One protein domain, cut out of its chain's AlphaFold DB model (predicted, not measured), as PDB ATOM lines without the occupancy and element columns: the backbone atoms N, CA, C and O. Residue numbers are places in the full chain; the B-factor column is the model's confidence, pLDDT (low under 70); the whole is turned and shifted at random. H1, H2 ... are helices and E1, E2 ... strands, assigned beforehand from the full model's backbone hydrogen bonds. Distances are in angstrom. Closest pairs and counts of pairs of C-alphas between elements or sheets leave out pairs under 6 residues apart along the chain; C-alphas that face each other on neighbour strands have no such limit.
ATOM      1  N   THR A  94      19.896 222.941  14.339       82.50
ATOM      2  CA  THR A  94      19.899 223.203  12.889       82.50
ATOM      3  C   THR A  94      19.086 222.180  12.104       82.50
ATOM      4  O   THR A  94      18.441 222.529  11.115       82.50
ATOM      5  N   ALA A  95      19.103 220.918  12.538       85.81
ATOM      6  CA  ALA A  95      18.257 219.876  11.977       85.81
ATOM      7  C   ALA A  95      16.804 220.035  12.445       85.81
ATOM      8  O   ALA A  95      15.879 219.860  11.655       85.81
ATOM      9  N   GLU A  96      16.599 220.406  13.708       86.31
ATOM     10  CA  GLU A  96      15.272 220.561  14.304       86.31
ATOM     11  C   GLU A  96      14.515 221.777  13.773       86.31
ATOM     12  O   GLU A  96      13.311 221.682  13.565       86.31
ATOM     13  N   ASP A  97      15.195 222.884  13.461       84.75
ATOM     14  CA  ASP A  97      14.592 224.057  12.807       84.75
ATOM     15  C   ASP A  97      14.096 223.768  11.377       84.75
ATOM     16  O   ASP A  97      13.365 224.574  10.804       84.75
ATOM     17  N   ARG A  98      14.449 222.613  10.791       86.62
ATOM     18  CA  ARG A  98      13.919 222.151   9.494       86.62
ATOM     19  C   ARG A  98      12.665 221.284   9.626       86.62
ATOM     20  O   ARG A  98      12.058 220.958   8.606       86.62
ATOM     21  N   LEU A  99      12.310 220.868  10.841       89.25
ATOM     22  CA  LEU A  99      11.108 220.078  11.103       89.25
ATOM     23  C   LEU A  99       9.866 220.970  11.089       89.25
ATOM     24  O   LEU A  99       9.941 222.178  11.311       89.25
ATOM     25  N   THR A 100       8.699 220.365  10.872       93.06
ATOM     26  CA  THR A 100       7.436 221.077  11.100       93.06
ATOM     27  C   THR A 100       7.226 221.330  12.595       93.06
ATOM     28  O   THR A 100       7.667 220.538  13.432       93.06
ATOM     29  N   ASP A 101       6.485 222.387  12.946       92.12
ATOM     30  CA  ASP A 101       6.194 222.714  14.351       92.12
ATOM     31  C   ASP A 101       5.572 221.532  15.106       92.12
ATOM     32  O   ASP A 101       5.925 221.278  16.252       92.12
ATOM     33  N   ARG A 102       4.713 220.741  14.450       93.50
ATOM     34  CA  ARG A 102       4.113 219.541  15.052       93.50
ATOM     35  C   ARG A 102       5.151 218.464  15.368       93.50
ATOM     36  O   ARG A 102       5.157 217.922  16.468       93.50
ATOM     37  N   GLU A 103       6.024 218.135  14.418       95.12
ATOM     38  CA  GLU A 103       7.063 217.111  14.618       95.12
ATOM     39  C   GLU A 103       8.069 217.538  15.689       95.12
ATOM     40  O   GLU A 103       8.521 216.722  16.500       95.12
ATOM     41  N   LYS A 104       8.394 218.832  15.718       94.12
ATOM     42  CA  LYS A 104       9.271 219.422  16.723       94.12
ATOM     43  C   LYS A 104       8.612 219.403  18.103       94.12
ATOM     44  O   LYS A 104       9.228 218.896  19.039       94.12
ATOM     45  N   ALA A 105       7.349 219.814  18.218       94.75
ATOM     46  CA  ALA A 105       6.560 219.731  19.450       94.75
ATOM     47  C   ALA A 105       6.541 218.305  20.026       94.75
ATOM     48  O   ALA A 105       6.898 218.098  21.189       94.75
ATOM     49  N   GLU A 106       6.230 217.306  19.194       95.25
ATOM     50  CA  GLU A 106       6.236 215.894  19.588       95.25
ATOM     51  C   GLU A 106       7.624 215.416  20.031       95.25
ATOM     52  O   GLU A 106       7.747 214.647  20.986       95.25
ATOM     53  N   THR A 107       8.682 215.850  19.343       93.88
ATOM     54  CA  THR A 107      10.065 215.487  19.677       93.88
ATOM     55  C   THR A 107      10.470 216.053  21.037       93.88
ATOM     56  O   THR A 107      11.010 215.324  21.872       93.88
ATOM     57  N   TYR A 108      10.165 217.325  21.297       93.88
ATOM     58  CA  TYR A 108      10.413 217.966  22.589       93.88
ATOM     59  C   TYR A 108       9.583 217.322  23.704       93.88
ATOM     60  O   TYR A 108      10.113 217.051  24.781       93.88
ATOM     61  N   TRP A 109       8.322 216.980  23.433       95.31
ATOM     62  CA  TRP A 109       7.468 216.304  24.407       95.31
ATOM     63  C   TRP A 109       7.986 214.906  24.761       95.31
ATOM     64  O   TRP A 109       8.079 214.551  25.934       95.31
ATOM     65  N   LYS A 110       8.432 214.128  23.766       94.44
ATOM     66  CA  LYS A 110       9.076 212.821  23.992       94.44
ATOM     67  C   LYS A 110      10.333 212.947  24.854       94.44
ATOM     68  O   LYS A 110      10.552 212.111  25.728       94.44
ATOM     69  N   ARG A 111      11.150 213.985  24.634       93.06
ATOM     70  CA  ARG A 111      12.336 214.266  25.463       93.06
ATOM     71  C   ARG A 111      11.954 214.607  26.899       93.06
ATOM     72  O   ARG A 111      12.587 214.097  27.818       93.06
ATOM     73  N   TYR A 112      10.913 215.414  27.087       94.19
ATOM     74  CA  TYR A 112      10.398 215.745  28.411       94.19
ATOM     75  C   TYR A 112       9.904 214.493  29.153       94.19
ATOM     76  O   TYR A 112      10.384 214.196  30.246       94.19
ATOM     77  N   LEU A 113       9.056 213.677  28.518       94.62
ATOM     78  CA  LEU A 113       8.530 212.439  29.108       94.62
ATOM     79  C   LEU A 113       9.597 211.362  29.360       94.62
ATOM     80  O   LEU A 113       9.388 210.464  30.174       94.62
ATOM     81  N   ALA A 114      10.752 211.423  28.693       93.38
ATOM     82  CA  ALA A 114      11.876 210.539  29.006       93.38
ATOM     83  C   ALA A 114      12.506 210.843  30.381       93.38
ATOM     84  O   ALA A 114      13.217 209.999  30.928       93.38
ATOM     85  N   MET A 115      12.247 212.033  30.932       91.19
ATOM     86  CA  MET A 115      12.774 212.517  32.210       91.19
ATOM     87  C   MET A 115      11.688 212.592  33.287       91.19
ATOM     88  O   MET A 115      11.926 212.195  34.429       91.19
ATOM     89  N   ASP A 116      10.504 213.083  32.920       92.69
ATOM     90  CA  ASP A 116       9.423 213.429  33.834       92.69
ATOM     91  C   ASP A 116       8.094 212.889  33.282       92.69
ATOM     92  O   ASP A 116       7.466 213.484  32.412       92.69
ATOM     93  N   ASN A 117       7.668 211.722  33.778       93.12
ATOM     94  CA  ASN A 117       6.455 211.048  33.313       93.12
ATOM     95  C   ASN A 117       5.667 210.517  34.506       93.12
ATOM     96  O   ASN A 117       6.071 209.560  35.157       93.12
ATOM     97  N   SER A 118       4.540 211.143  34.809       89.94
ATOM     98  CA  SER A 118       3.716 210.806  35.968       89.94
ATOM     99  C   SER A 118       2.269 211.165  35.684       89.94
ATOM    100  O   SER A 118       1.996 211.973  34.804       89.94
ATOM    101  N   GLU A 119       1.353 210.674  36.503       87.38
ATOM    102  CA  GLU A 119      -0.053 211.066  36.401       87.38
ATOM    103  C   GLU A 119      -0.279 212.564  36.674       87.38
ATOM    104  O   GLU A 119      -1.176 213.170  36.101       87.38
ATOM    105  N   ILE A 120       0.586 213.204  37.472       88.44
ATOM    106  CA  ILE A 120       0.532 214.662  37.664       88.44
ATOM    107  C   ILE A 120       0.916 215.396  36.368       88.44
ATOM    108  O   ILE A 120       0.309 216.409  36.037       88.44
ATOM    109  N   VAL A 121       1.877 214.860  35.607       91.94
ATOM    110  CA  VAL A 121       2.257 215.402  34.289       91.94
ATOM    111  C   VAL A 121       1.083 215.290  33.321       91.94
ATOM    112  O   VAL A 121       0.752 216.271  32.667       91.94
ATOM    113  N   ASP A 122       0.410 214.139  33.303       89.62
ATOM    114  CA  ASP A 122      -0.736 213.884  32.423       89.62
ATOM    115  C   ASP A 122      -1.915 214.851  32.674       89.62
ATOM    116  O   ASP A 122      -2.694 215.122  31.763       89.62
ATOM    117  N   LEU A 123      -2.060 215.360  33.905       89.44
ATOM    118  CA  LEU A 123      -3.179 216.217  34.316       89.44
ATOM    119  C   LEU A 123      -2.869 217.718  34.278       89.44
ATOM    120  O   LEU A 123      -3.766 218.511  33.993       89.44
ATOM    121  N   PHE A 124      -1.643 218.118  34.624       90.44
ATOM    122  CA  PHE A 124      -1.311 219.521  34.900       90.44
ATOM    123  C   PHE A 124      -0.291 220.129  33.942       90.44
ATOM    124  O   PHE A 124      -0.120 221.347  33.961       90.44
ATOM    125  N   VAL A 125       0.400 219.327  33.128       93.81
ATOM    126  CA  VAL A 125       1.459 219.844  32.257       93.81
ATOM    127  C   VAL A 125       0.961 219.988  30.828       93.81
ATOM    128  O   VAL A 125       0.542 219.019  30.204       93.81
ATOM    129  N   GLY A 126       1.050 221.210  30.306       93.94
ATOM    130  CA  GLY A 126       0.877 221.515  28.888       93.94
ATOM    131  C   GLY A 126       2.210 221.826  28.208       93.94
ATOM    132  O   GLY A 126       3.273 221.780  28.834       93.94
ATOM    133  N   GLN A 127       2.159 222.183  26.924       96.06
ATOM    134  CA  GLN A 127       3.339 222.586  26.158       96.06
ATOM    135  C   GLN A 127       3.161 224.000  25.596       96.06
ATOM    136  O   GLN A 127       2.127 224.341  25.032       96.06
ATOM    137  N   LEU A 128       4.173 224.846  25.759       94.94
ATOM    138  CA  LEU A 128       4.204 226.203  25.232       94.94
ATOM    139  C   LEU A 128       5.146 226.253  24.032       94.94
ATOM    140  O   LEU A 128       6.315 225.901  24.148       94.94
ATOM    141  N   MET A 129       4.655 226.737  22.899       94.12
ATOM    142  CA  MET A 129       5.481 227.092  21.754       94.12
ATOM    143  C   MET A 129       5.947 228.542  21.886       94.12
ATOM    144  O   MET A 129       5.125 229.457  21.965       94.12
ATOM    145  N   SER A 130       7.256 228.764  21.848       91.31
ATOM    146  CA  SER A 130       7.862 230.092  21.752       91.31
ATOM    147  C   SER A 130       8.502 230.259  20.380       91.31
ATOM    148  O   SER A 130       9.225 229.386  19.920       91.31
ATOM    149  N   THR A 131       8.239 231.369  19.703       89.94
ATOM    150  CA  THR A 131       8.835 231.711  18.408       89.94
ATOM    151  C   THR A 131       9.658 232.978  18.552       89.94
ATOM    152  O   THR A 131       9.140 234.001  18.997       89.94
ATOM    153  N   LEU A 132      10.916 232.917  18.128       87.75
ATOM    154  CA  LEU A 132      11.780 234.073  17.941       87.75
ATOM    155  C   LEU A 132      11.936 234.338  16.448       87.75
ATOM    156  O   LEU A 132      12.441 233.496  15.712       87.75
ATOM    157  N   GLU A 133      11.508 235.513  16.006       86.56
ATOM    158  CA  GLU A 133      11.601 235.958  14.617       86.56
ATOM    159  C   GLU A 133      12.559 237.143  14.513       86.56
ATOM    160  O   GLU A 133      12.326 238.189  15.118       86.56
ATOM    161  N   CYS A 134      13.632 237.003  13.735       84.19
ATOM    162  CA  CYS A 134      14.514 238.124  13.437       84.19
ATOM    163  C   CYS A 134      13.815 239.116  12.504       84.19
ATOM    164  O   CYS A 134      13.322 238.726  11.447       84.19
ATOM    165  N   THR A 135      13.821 240.406  12.838       81.75
ATOM    166  CA  THR A 135      13.174 241.431  11.997       81.75
ATOM    167  C   THR A 135      14.020 241.869  10.801       81.75
ATOM    168  O   THR A 135      13.491 242.533   9.916       81.75
ATOM    169  N   GLU A 136      15.304 241.497  10.756       82.75
ATOM    170  CA  GLU A 136      16.230 241.865   9.674       82.75
ATOM    171  C   GLU A 136      16.301 240.786   8.589       82.75
ATOM    172  O   GLU A 136      16.114 241.072   7.409       82.75
ATOM    173  N   CYS A 137      16.558 239.530   8.975       83.00
ATOM    174  CA  CYS A 137      16.653 238.421   8.021       83.00
ATOM    175  C   CYS A 137      15.368 237.588   7.907       83.00
ATOM    176  O   CYS A 137      15.290 236.717   7.045       83.00
ATOM    177  N   GLY A 138      14.376 237.809   8.777       83.38
ATOM    178  CA  GLY A 138      13.120 237.053   8.783       83.38
ATOM    179  C   GLY A 138      13.242 235.609   9.281       83.38
ATOM    180  O   GLY A 138      12.245 234.887   9.279       83.38
ATOM    181  N   PHE A 139      14.434 235.166   9.702       84.62
ATOM    182  CA  PHE A 139      14.637 233.816  10.226       84.62
ATOM    183  C   PHE A 139      13.822 233.606  11.505       84.62
ATOM    184  O   PHE A 139      13.821 234.465  12.393       84.62
ATOM    185  N   LYS A 140      13.152 232.452  11.596       86.69
ATOM    186  CA  LYS A 140      12.331 232.060  12.743       86.69
ATOM    187  C   LYS A 140      12.915 230.818  13.386       86.69
ATOM    188  O   LYS A 140      13.168 229.841  12.692       86.69
ATOM    189  N   SER A 141      13.062 230.853  14.701       87.19
ATOM    190  CA  SER A 141      13.370 229.672  15.499       87.19
ATOM    191  C   SER A 141      12.257 229.459  16.512       87.19
ATOM    192  O   SER A 141      11.822 230.399  17.183       87.19
ATOM    193  N   THR A 142      11.763 228.228  16.575       91.44
ATOM    194  CA  THR A 142      10.700 227.815  17.492       91.44
ATOM    195  C   THR A 142      11.267 226.937  18.603       91.44
ATOM    196  O   THR A 142      12.161 226.130  18.375       91.44
ATOM    197  N   THR A 143      10.772 227.061  19.824       90.50
ATOM    198  CA  THR A 143      11.085 226.150  20.932       90.50
ATOM    199  C   THR A 143       9.791 225.706  21.589       90.50
ATOM    200  O   THR A 143       8.778 226.400  21.503       90.50
ATOM    201  N   PHE A 144       9.813 224.528  22.211       93.94
ATOM    202  CA  PHE A 144       8.641 223.951  22.859       93.94
ATOM    203  C   PHE A 144       8.982 223.569  24.290       93.94
ATOM    204  O   PHE A 144       9.786 222.668  24.515       93.94
ATOM    205  N   ASP A 145       8.345 224.218  25.252       92.94
ATOM    206  CA  ASP A 145       8.692 224.098  26.663       92.94
ATOM    207  C   ASP A 145       7.485 223.587  27.464       92.94
ATOM    208  O   ASP A 145       6.375 224.094  27.284       92.94
ATOM    209  N   PRO A 146       7.646 222.578  28.339       94.31
ATOM    210  CA  PRO A 146       6.567 222.143  29.218       94.31
ATOM    211  C   PRO A 146       6.237 223.242  30.239       94.31
ATOM    212  O   PRO A 146       7.138 223.866  30.803       94.31
ATOM    213  N   PHE A 147       4.955 223.448  30.537       93.56
ATOM    214  CA  PHE A 147       4.509 224.371  31.584       93.56
ATOM    215  C   PHE A 147       3.496 223.692  32.509       93.56
ATOM    216  O   PHE A 147       2.686 222.888  32.065       93.56
ATOM    217  N   TRP A 148       3.535 224.035  33.794       89.62
ATOM    218  CA  TRP A 148       2.603 223.518  34.813       89.62
ATOM    219  C   TRP A 148       1.546 224.550  35.226       89.62
ATOM    220  O   TRP A 148       0.551 224.224  35.863       89.62
ATOM    221  N   ASP A 149       1.806 225.819  34.929       90.00
ATOM    222  CA  ASP A 149       0.934 226.959  35.160       90.00
ATOM    223  C   ASP A 149       1.261 228.064  34.149       90.00
ATOM    224  O   ASP A 149       2.264 228.011  33.432       90.00
ATOM    225  N   LEU A 150       0.387 229.068  34.083       90.75
ATOM    226  CA  LEU A 150       0.576 230.253  33.259       90.75
ATOM    227  C   LEU A 150       0.432 231.497  34.132       90.75
ATOM    228  O   LEU A 150      -0.653 231.798  34.631       90.75
ATOM    229  N   SER A 151       1.520 232.249  34.269       90.19
ATOM    230  CA  SER A 151       1.489 233.585  34.863       90.19
ATOM    231  C   SER A 151       1.021 234.585  33.812       90.19
ATOM    232  O   SER A 151       1.780 234.965  32.919       90.19
ATOM    233  N   LEU A 152      -0.246 234.988  33.892       92.88
ATOM    234  CA  LEU A 152      -0.848 235.870  32.898       92.88
ATOM    235  C   LEU A 152      -0.685 237.351  33.284       92.88
ATOM    236  O   LEU A 152      -1.076 237.738  34.390       92.88
ATOM    237  N   PRO A 153      -0.168 238.207  32.386       92.31
ATOM    238  CA  PRO A 153      -0.101 239.642  32.621       92.31
ATOM    239  C   PRO A 153      -1.508 240.252  32.636       92.31
ATOM    240  O   PRO A 153      -2.367 239.892  31.830       92.31
ATOM    241  N   ILE A 154      -1.740 241.212  33.535       93.50
ATOM    242  CA  ILE A 154      -3.016 241.932  33.629       93.50
ATOM    243  C   ILE A 154      -2.957 243.176  32.727       93.50
ATOM    244  O   ILE A 154      -2.145 244.074  32.980       93.50
ATOM    245  N   PRO A 155      -3.812 243.285  31.692       92.81
ATOM    246  CA  PRO A 155      -3.865 244.466  30.839       92.81
ATOM    247  C   PRO A 155      -4.241 245.731  31.621       92.81
ATOM    248  O   PRO A 155      -5.142 245.720  32.460       92.81
ATOM    249  N   LYS A 156      -3.610 246.865  31.297       91.56
ATOM    250  CA  LYS A 156      -3.893 248.177  31.910       91.56
ATOM    251  C   LYS A 156      -5.165 248.819  31.328       91.56
ATOM    252  O   LYS A 156      -5.101 249.881  30.715       91.56
ATOM    253  N   LYS A 157      -6.318 248.165  31.484       89.25
ATOM    254  CA  LYS A 157      -7.640 248.665  31.060       89.25
ATOM    255  C   LYS A 157      -8.697 248.409  32.137       89.25
ATOM    256  O   LYS A 157      -8.522 247.537  32.982       89.25
ATOM    257  N   SER A 158      -9.791 249.167  32.119       87.44
ATOM    258  CA  SER A 158     -10.958 248.862  32.954       87.44
ATOM    259  C   SER A 158     -11.697 247.634  32.404       87.44
ATOM    260  O   SER A 158     -11.748 247.439  31.192       87.44
ATOM    261  N   ASN A 159     -12.274 246.815  33.293       90.12
ATOM    262  CA  ASN A 159     -13.032 245.596  32.962       90.12
ATOM    263  C   ASN A 159     -12.230 244.554  32.156       90.12
ATOM    264  O   ASN A 159     -12.527 244.277  30.996       90.12
ATOM    265  N   VAL A 160     -11.214 243.969  32.792       93.75
ATOM    266  CA  VAL A 160     -10.411 242.868  32.239       93.75
ATOM    267  C   VAL A 160     -11.122 241.532  32.451       93.75
ATOM    268  O   VAL A 160     -11.574 241.239  33.558       93.75
ATOM    269  N   ASN A 161     -11.175 240.701  31.411       94.12
ATOM    270  CA  ASN A 161     -11.547 239.291  31.522       94.12
ATOM    271  C   ASN A 161     -10.323 238.370  31.322       94.12
ATOM    272  O   ASN A 161      -9.247 238.812  30.924       94.12
ATOM    273  N   ILE A 162     -10.479 237.069  31.586       93.50
ATOM    274  CA  ILE A 162      -9.379 236.096  31.455       93.50
ATOM    275  C   ILE A 162      -8.869 235.951  30.012       93.50
ATOM    276  O   ILE A 162      -7.680 235.730  29.791       93.50
ATOM    277  N   VAL A 163      -9.756 236.121  29.029       93.81
ATOM    278  CA  VAL A 163      -9.423 236.039  27.602       93.81
ATOM    279  C   VAL A 163      -8.499 237.191  27.205       93.81
ATOM    280  O   VAL A 163      -7.565 236.990  26.439       93.81
ATOM    281  N   ASP A 164      -8.679 238.374  27.792       93.56
ATOM    282  CA  ASP A 164      -7.789 239.518  27.593       93.56
ATOM    283  C   ASP A 164      -6.373 239.242  28.110       93.56
ATOM    284  O   ASP A 164      -5.396 239.596  27.450       93.56
ATOM    285  N   CYS A 165      -6.256 238.609  29.279       94.12
ATOM    286  CA  CYS A 165      -4.964 238.239  29.855       94.12
ATOM    287  C   CYS A 165      -4.258 237.177  29.000       94.12
ATOM    288  O   CYS A 165      -3.056 237.277  28.763       94.12
ATOM    289  N   LEU A 166      -5.008 236.192  28.490       93.94
ATOM    290  CA  LEU A 166      -4.491 235.182  27.563       93.94
ATOM    291  C   LEU A 166      -4.030 235.810  26.245       93.94
ATOM    292  O   LEU A 166      -2.937 235.507  25.780       93.94
ATOM    293  N   HIS A 167      -4.812 236.729  25.674       92.88
ATOM    294  CA  HIS A 167      -4.414 237.447  24.465       92.88
ATOM    295  C   HIS A 167      -3.140 238.257  24.662       92.88
ATOM    296  O   HIS A 167      -2.291 238.256  23.772       92.88
ATOM    297  N   LEU A 168      -3.001 238.933  25.806       92.75
ATOM    298  CA  LEU A 168      -1.788 239.674  26.132       92.75
ATOM    299  C   LEU A 168      -0.590 238.725  26.277       92.75
ATOM    300  O   LEU A 168       0.451 238.980  25.680       92.75
ATOM    301  N   PHE A 169      -0.760 237.600  26.976       92.81
ATOM    302  CA  PHE A 169       0.272 236.570  27.129       92.81
ATOM    303  C   PHE A 169       0.760 235.988  25.790       92.81
ATOM    304  O   PHE A 169       1.947 235.725  25.622       92.81
ATOM    305  N   THR A 170      -0.146 235.787  24.829       93.06
ATOM    306  CA  THR A 170       0.182 235.264  23.490       93.06
ATOM    307  C   THR A 170       0.443 236.362  22.458       93.06
ATOM    308  O   THR A 170       0.466 236.086  21.259       93.06
ATOM    309  N   SER A 171       0.548 237.625  22.872       90.06
ATOM    310  CA  SER A 171       0.779 238.721  21.933       90.06
ATOM    311  C   SER A 171       2.228 238.722  21.439       90.06
ATOM    312  O   SER A 171       3.122 238.158  22.067       90.06
ATOM    313  N   LYS A 172       2.460 239.306  20.258       88.38
ATOM    314  CA  LYS A 172       3.824 239.497  19.753       88.38
ATOM    315  C   LYS A 172       4.478 240.632  20.526       88.38
ATOM    316  O   LYS A 172       3.923 241.729  20.562       88.38
ATOM    317  N   GLU A 173       5.667 240.385  21.050       84.00
ATOM    318  CA  GLU A 173       6.439 241.363  21.809       84.00
ATOM    319  C   GLU A 173       7.751 241.675  21.080       84.00
ATOM    320  O   GLU A 173       8.476 240.776  20.639       84.00
ATOM    321  N   ASP A 174       8.044 242.967  20.918       80.75
ATOM    322  CA  ASP A 174       9.353 243.435  20.467       80.75
ATOM    323  C   ASP A 174      10.322 243.327  21.649       80.75
ATOM    324  O   ASP A 174      10.178 244.045  22.638       80.75
ATOM    325  N   LEU A 175      11.309 242.435  21.550       75.12
ATOM    326  CA  LEU A 175      12.307 242.260  22.604       75.12
ATOM    327  C   LEU A 175      13.219 243.492  22.634       75.12
ATOM    328  O   LEU A 175      13.603 244.008  21.577       75.12
ATOM    329  N   ASP A 176      13.594 243.992  23.810       63.78
ATOM    330  CA  ASP A 176      14.485 245.143  23.971       63.78
ATOM    331  C   ASP A 176      15.849 244.791  24.595       63.78
ATOM    332  O   ASP A 176      16.108 243.693  25.079       63.78
ATOM    333  N   GLY A 177      16.814 245.704  24.444       64.75
ATOM    334  CA  GLY A 177      18.148 245.563  25.039       64.75
ATOM    335  C   GLY A 177      18.999 244.391  24.519       64.75
ATOM    336  O   GLY A 177      19.145 244.184  23.313       64.75
ATOM    337  N   ASN A 178      19.642 243.679  25.453       58.38
ATOM    338  CA  ASN A 178      20.553 242.555  25.187       58.38
ATOM    339  C   ASN A 178      19.815 241.223  24.924       58.38
ATOM    340  O   ASN A 178      20.465 240.226  24.621       58.38
ATOM    341  N   GLU A 179      18.480 241.200  24.988       57.12
ATOM    342  CA  GLU A 179      17.626 240.010  24.818       57.12
ATOM    343  C   GLU A 179      17.270 239.735  23.346       57.12
ATOM    344  O   GLU A 179      16.268 239.103  23.025       57.12
ATOM    345  N   ARG A 180      18.104 240.223  22.419       59.62
ATOM    346  CA  ARG A 180      17.864 240.181  20.970       59.62
ATOM    347  C   ARG A 180      18.863 239.314  20.194       59.62
ATOM    348  O   ARG A 180      19.336 239.784  19.155       59.62
ATOM    349  N   PRO A 181      19.253 238.103  20.633       64.31
ATOM    350  CA  PRO A 181      20.078 237.272  19.774       64.31
ATOM    351  C   PRO A 181      19.267 236.949  18.518       64.31
ATOM    352  O   PRO A 181      18.170 236.396  18.593       64.31
ATOM    353  N   CYS A 182      19.789 237.324  17.352       67.69
ATOM    354  CA  CYS A 182      19.263 236.760  16.121       67.69
ATOM    355  C   CYS A 182      19.486 235.242  16.189       67.69
ATOM    356  O   CYS A 182      20.628 234.827  16.400       67.69
ATOM    357  N   PRO A 183      18.442 234.410  16.018       66.75
ATOM    358  CA  PRO A 183      18.615 232.966  16.108       66.75
ATOM    359  C   PRO A 183      19.396 232.392  14.915       66.75
ATOM    360  O   PRO A 183      19.821 231.243  14.948       66.75
ATOM    361  N   SER A 184      19.625 233.189  13.865       70.06
ATOM    362  CA  SER A 184      20.457 232.805  12.728       70.06
ATOM    363  C   SER A 184      21.927 233.158  12.965       70.06
ATOM    364  O   SER A 184      22.277 234.327  13.142       70.06
ATOM    365  N   TYR A 185      22.800 232.153  12.855       67.56
ATOM    366  CA  TYR A 185      24.262 232.313  12.876       67.56
ATOM    367  C   TYR A 185      24.824 233.057  11.653       67.56
ATOM    368  O   TYR A 185      25.970 233.495  11.671       67.56
ATOM    369  N   GLU A 186      24.024 233.203  10.595       69.12
ATOM    370  CA  GLU A 186      24.404 233.845   9.330       69.12
ATOM    371  C   GLU A 186      23.919 235.300   9.247       69.12
ATOM    372  O   GLU A 186      24.183 235.999   8.267       69.12
ATOM    373  N   CYS A 187      23.193 235.782  10.261       64.94
ATOM    374  CA  CYS A 187      22.636 237.123  10.233       64.94
ATOM    375  C   CYS A 187      23.727 238.186  10.458       64.94
ATOM    376  O   CYS A 187      24.400 238.170  11.492       64.94
ATOM    377  N   PRO A 188      23.867 239.170   9.552       60.12
ATOM    378  CA  PRO A 188      24.875 240.221   9.681       60.12
ATOM    379  C   PRO A 188      24.556 241.240  10.790       60.12
ATOM    380  O   PRO A 188      25.438 241.993  11.198       60.12
ATOM    381  N   ILE A 189      23.311 241.284  11.279       62.25
ATOM    382  CA  ILE A 189      22.822 242.269  12.252       62.25
ATOM    383  C   ILE A 189      22.205 241.514  13.437       62.25
ATOM    384  O   ILE A 189      21.039 241.133  13.445       62.25
ATOM    385  N   SER A 190      23.010 241.273  14.466       57.72
ATOM    386  CA  SER A 190      22.714 240.365  15.582       57.72
ATOM    387  C   SER A 190      21.776 240.922  16.669       57.72
ATOM    388  O   SER A 190      21.884 240.493  17.815       57.72
ATOM    389  N   ARG A 191      20.911 241.912  16.372       59.22
ATOM    390  CA  ARG A 191      20.232 242.711  17.423       59.22
ATOM    391  C   ARG A 191      18.794 243.171  17.154       59.22
ATOM    392  O   ARG A 191      18.430 244.252  17.619       59.22
ATOM    393  N   PHE A 192      17.955 242.370  16.496       63.16
ATOM    394  CA  PHE A 192      16.504 242.619  16.456       63.16
ATOM    395  C   PHE A 192      15.703 241.313  16.324       63.16
ATOM    396  O   PHE A 192      15.756 240.652  15.284       63.16
ATOM    397  N   ALA A 193      14.973 240.938  17.380       60.88
ATOM    398  CA  ALA A 193      14.108 239.760  17.409       60.88
ATOM    399  C   ALA A 193      12.745 240.092  18.043       60.88
ATOM    400  O   ALA A 193      12.660 240.890  18.976       60.88
ATOM    401  N   ARG A 194      11.688 239.466  17.522       71.25
ATOM    402  CA  ARG A 194      10.323 239.487  18.056       71.25
ATOM    403  C   ARG A 194       9.995 238.143  18.675       71.25
ATOM    404  O   ARG A 194      10.234 237.114  18.045       71.25
ATOM    405  N   GLY A 195       9.423 238.170  19.871       74.94
ATOM    406  CA  GLY A 195       8.906 236.995  20.556       74.94
ATOM    407  C   GLY A 195       7.416 236.803  20.289       74.94
ATOM    408  O   GLY A 195       6.652 237.764  20.246       74.94
ATOM    409  N   LEU A 196       6.993 235.554  20.126       80.38
ATOM    410  CA  LEU A 196       5.592 235.144  20.169       80.38
ATOM    411  C   LEU A 196       5.480 233.872  21.004       80.38
ATOM    412  O   LEU A 196       6.277 232.956  20.828       80.38
ATOM    413  N   ARG A 197       4.470 233.795  21.868       84.25
ATOM    414  CA  ARG A 197       4.148 232.586  22.635       84.25
ATOM    415  C   ARG A 197       2.788 232.040  22.216       84.25
ATOM    416  O   ARG A 197       1.883 232.798  21.870       84.25
ATOM    417  N   SER A 198       2.626 230.725  22.234       75.56
ATOM    418  CA  SER A 198       1.361 230.042  21.951       75.56
ATOM    419  C   SER A 198       1.244 228.793  22.817       75.56
ATOM    420  O   SER A 198       2.208 228.049  22.956       75.56
ATOM    421  N   VAL A 199       0.076 228.580  23.417       73.06
ATOM    422  CA  VAL A 199      -0.219 227.402  24.249       73.06
ATOM    423  C   VAL A 199      -0.729 226.281  23.339       73.06
ATOM    424  O   VAL A 199      -1.610 226.546  22.518       73.06
ATOM    425  N   LEU A 200      -0.162 225.078  23.463       62.62
ATOM    426  CA  LEU A 200      -0.536 223.869  22.720       62.62
ATOM    427  C   LEU A 200      -1.335 222.891  23.582       62.62
ATOM    428  O   LEU A 200      -1.008 222.764  24.786       62.62
TER     429      LEU A 200
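What this domain is: This is residues 94 to 200 of the 200 residues of the protein "USP domain-containing protein" of Fasciola hepatica (UniProt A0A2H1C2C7). A twisted sheet of three long strands, E2, E1 and E3, forms a wall, with H1 slanting over one face of it, over E2; H2 stands off the sheet near where E1 begins. On the E3 side the link from E2 makes a loop, whose residues 156 to 161 stick out, and leads into H3, which only grazes the sheet; the long link from H3 to E3 then runs past E3 and loops out at the other end of the strands. The printed part has 107 residues, with named elements in the order H1, H2, E1, E2, H3, E3, and the sheet runs E2, E1, E3, antiparallel throughout. The class is mixed, helices and strands, with 51 residues, under half, in named elements. The whole is only just loose, close to compact, with a radius of gyration of the C-alphas of 16.1 A, and flat, spanning 46 by 44 by 22 A.

How they stand to each other: H1, residues 101 to 113, comes closest to E2, residues 140 to 147, at the C-alphas of Ala 105 and Phe 144, 5.8 A apart. H1 and the sheet make two layers, a helix on one face of a sheet, with H1 at a height over the sheet of 8.2 A. It runs slantwise to the strands, at 36 degrees to E2 on the local plane. H2, residues 119 to 124, is not on the sheet and is apart from H1. E1, residues 126 to 134, is the inner strand and forms a hairpin with E2, their directions 157 degrees apart; N 130 and O 143 are within hydrogen-bond range at 2.8 A. H3, residues 162 to 169, only grazes the sheet, with its residues 166 to 169. E3, residues 193 to 199, is antiparallel to E1 at 161 degrees, with N 131 and O 196 at 2.8 A. Residues 173 to 174 pair antiparallel with residues 194 to 195 of E3. Every O i to N i+4 pair is within hydrogen-bond range in H1, H2 and H3.

Where its parts are: H1 begins at C-alpha 101, (6.194, 222.714, 14.351), and is 18.1 A long; H2 is 8.7 A. E1 is 26.5 A long, from C-alpha 126 at (0.877, 221.515, 28.888), and E2 is 21.8 A. H3 is 10.6 A long. E3, 20.1 A, ends at C-alpha 199, (-0.219, 227.402, 24.249).

The domain as a whole: The C-alphas farthest apart are those of Glu 119 and Pro 188, 46.7 A. The printed part has no cut and ends at residue 200, the chain's last. The links E2 to H3 and H3 to E3 are long, with 14 and 23 residues. Mean pLDDT of the printed part is 84.9; residues 176 to 183, 185 to 193 and 200 are under 70.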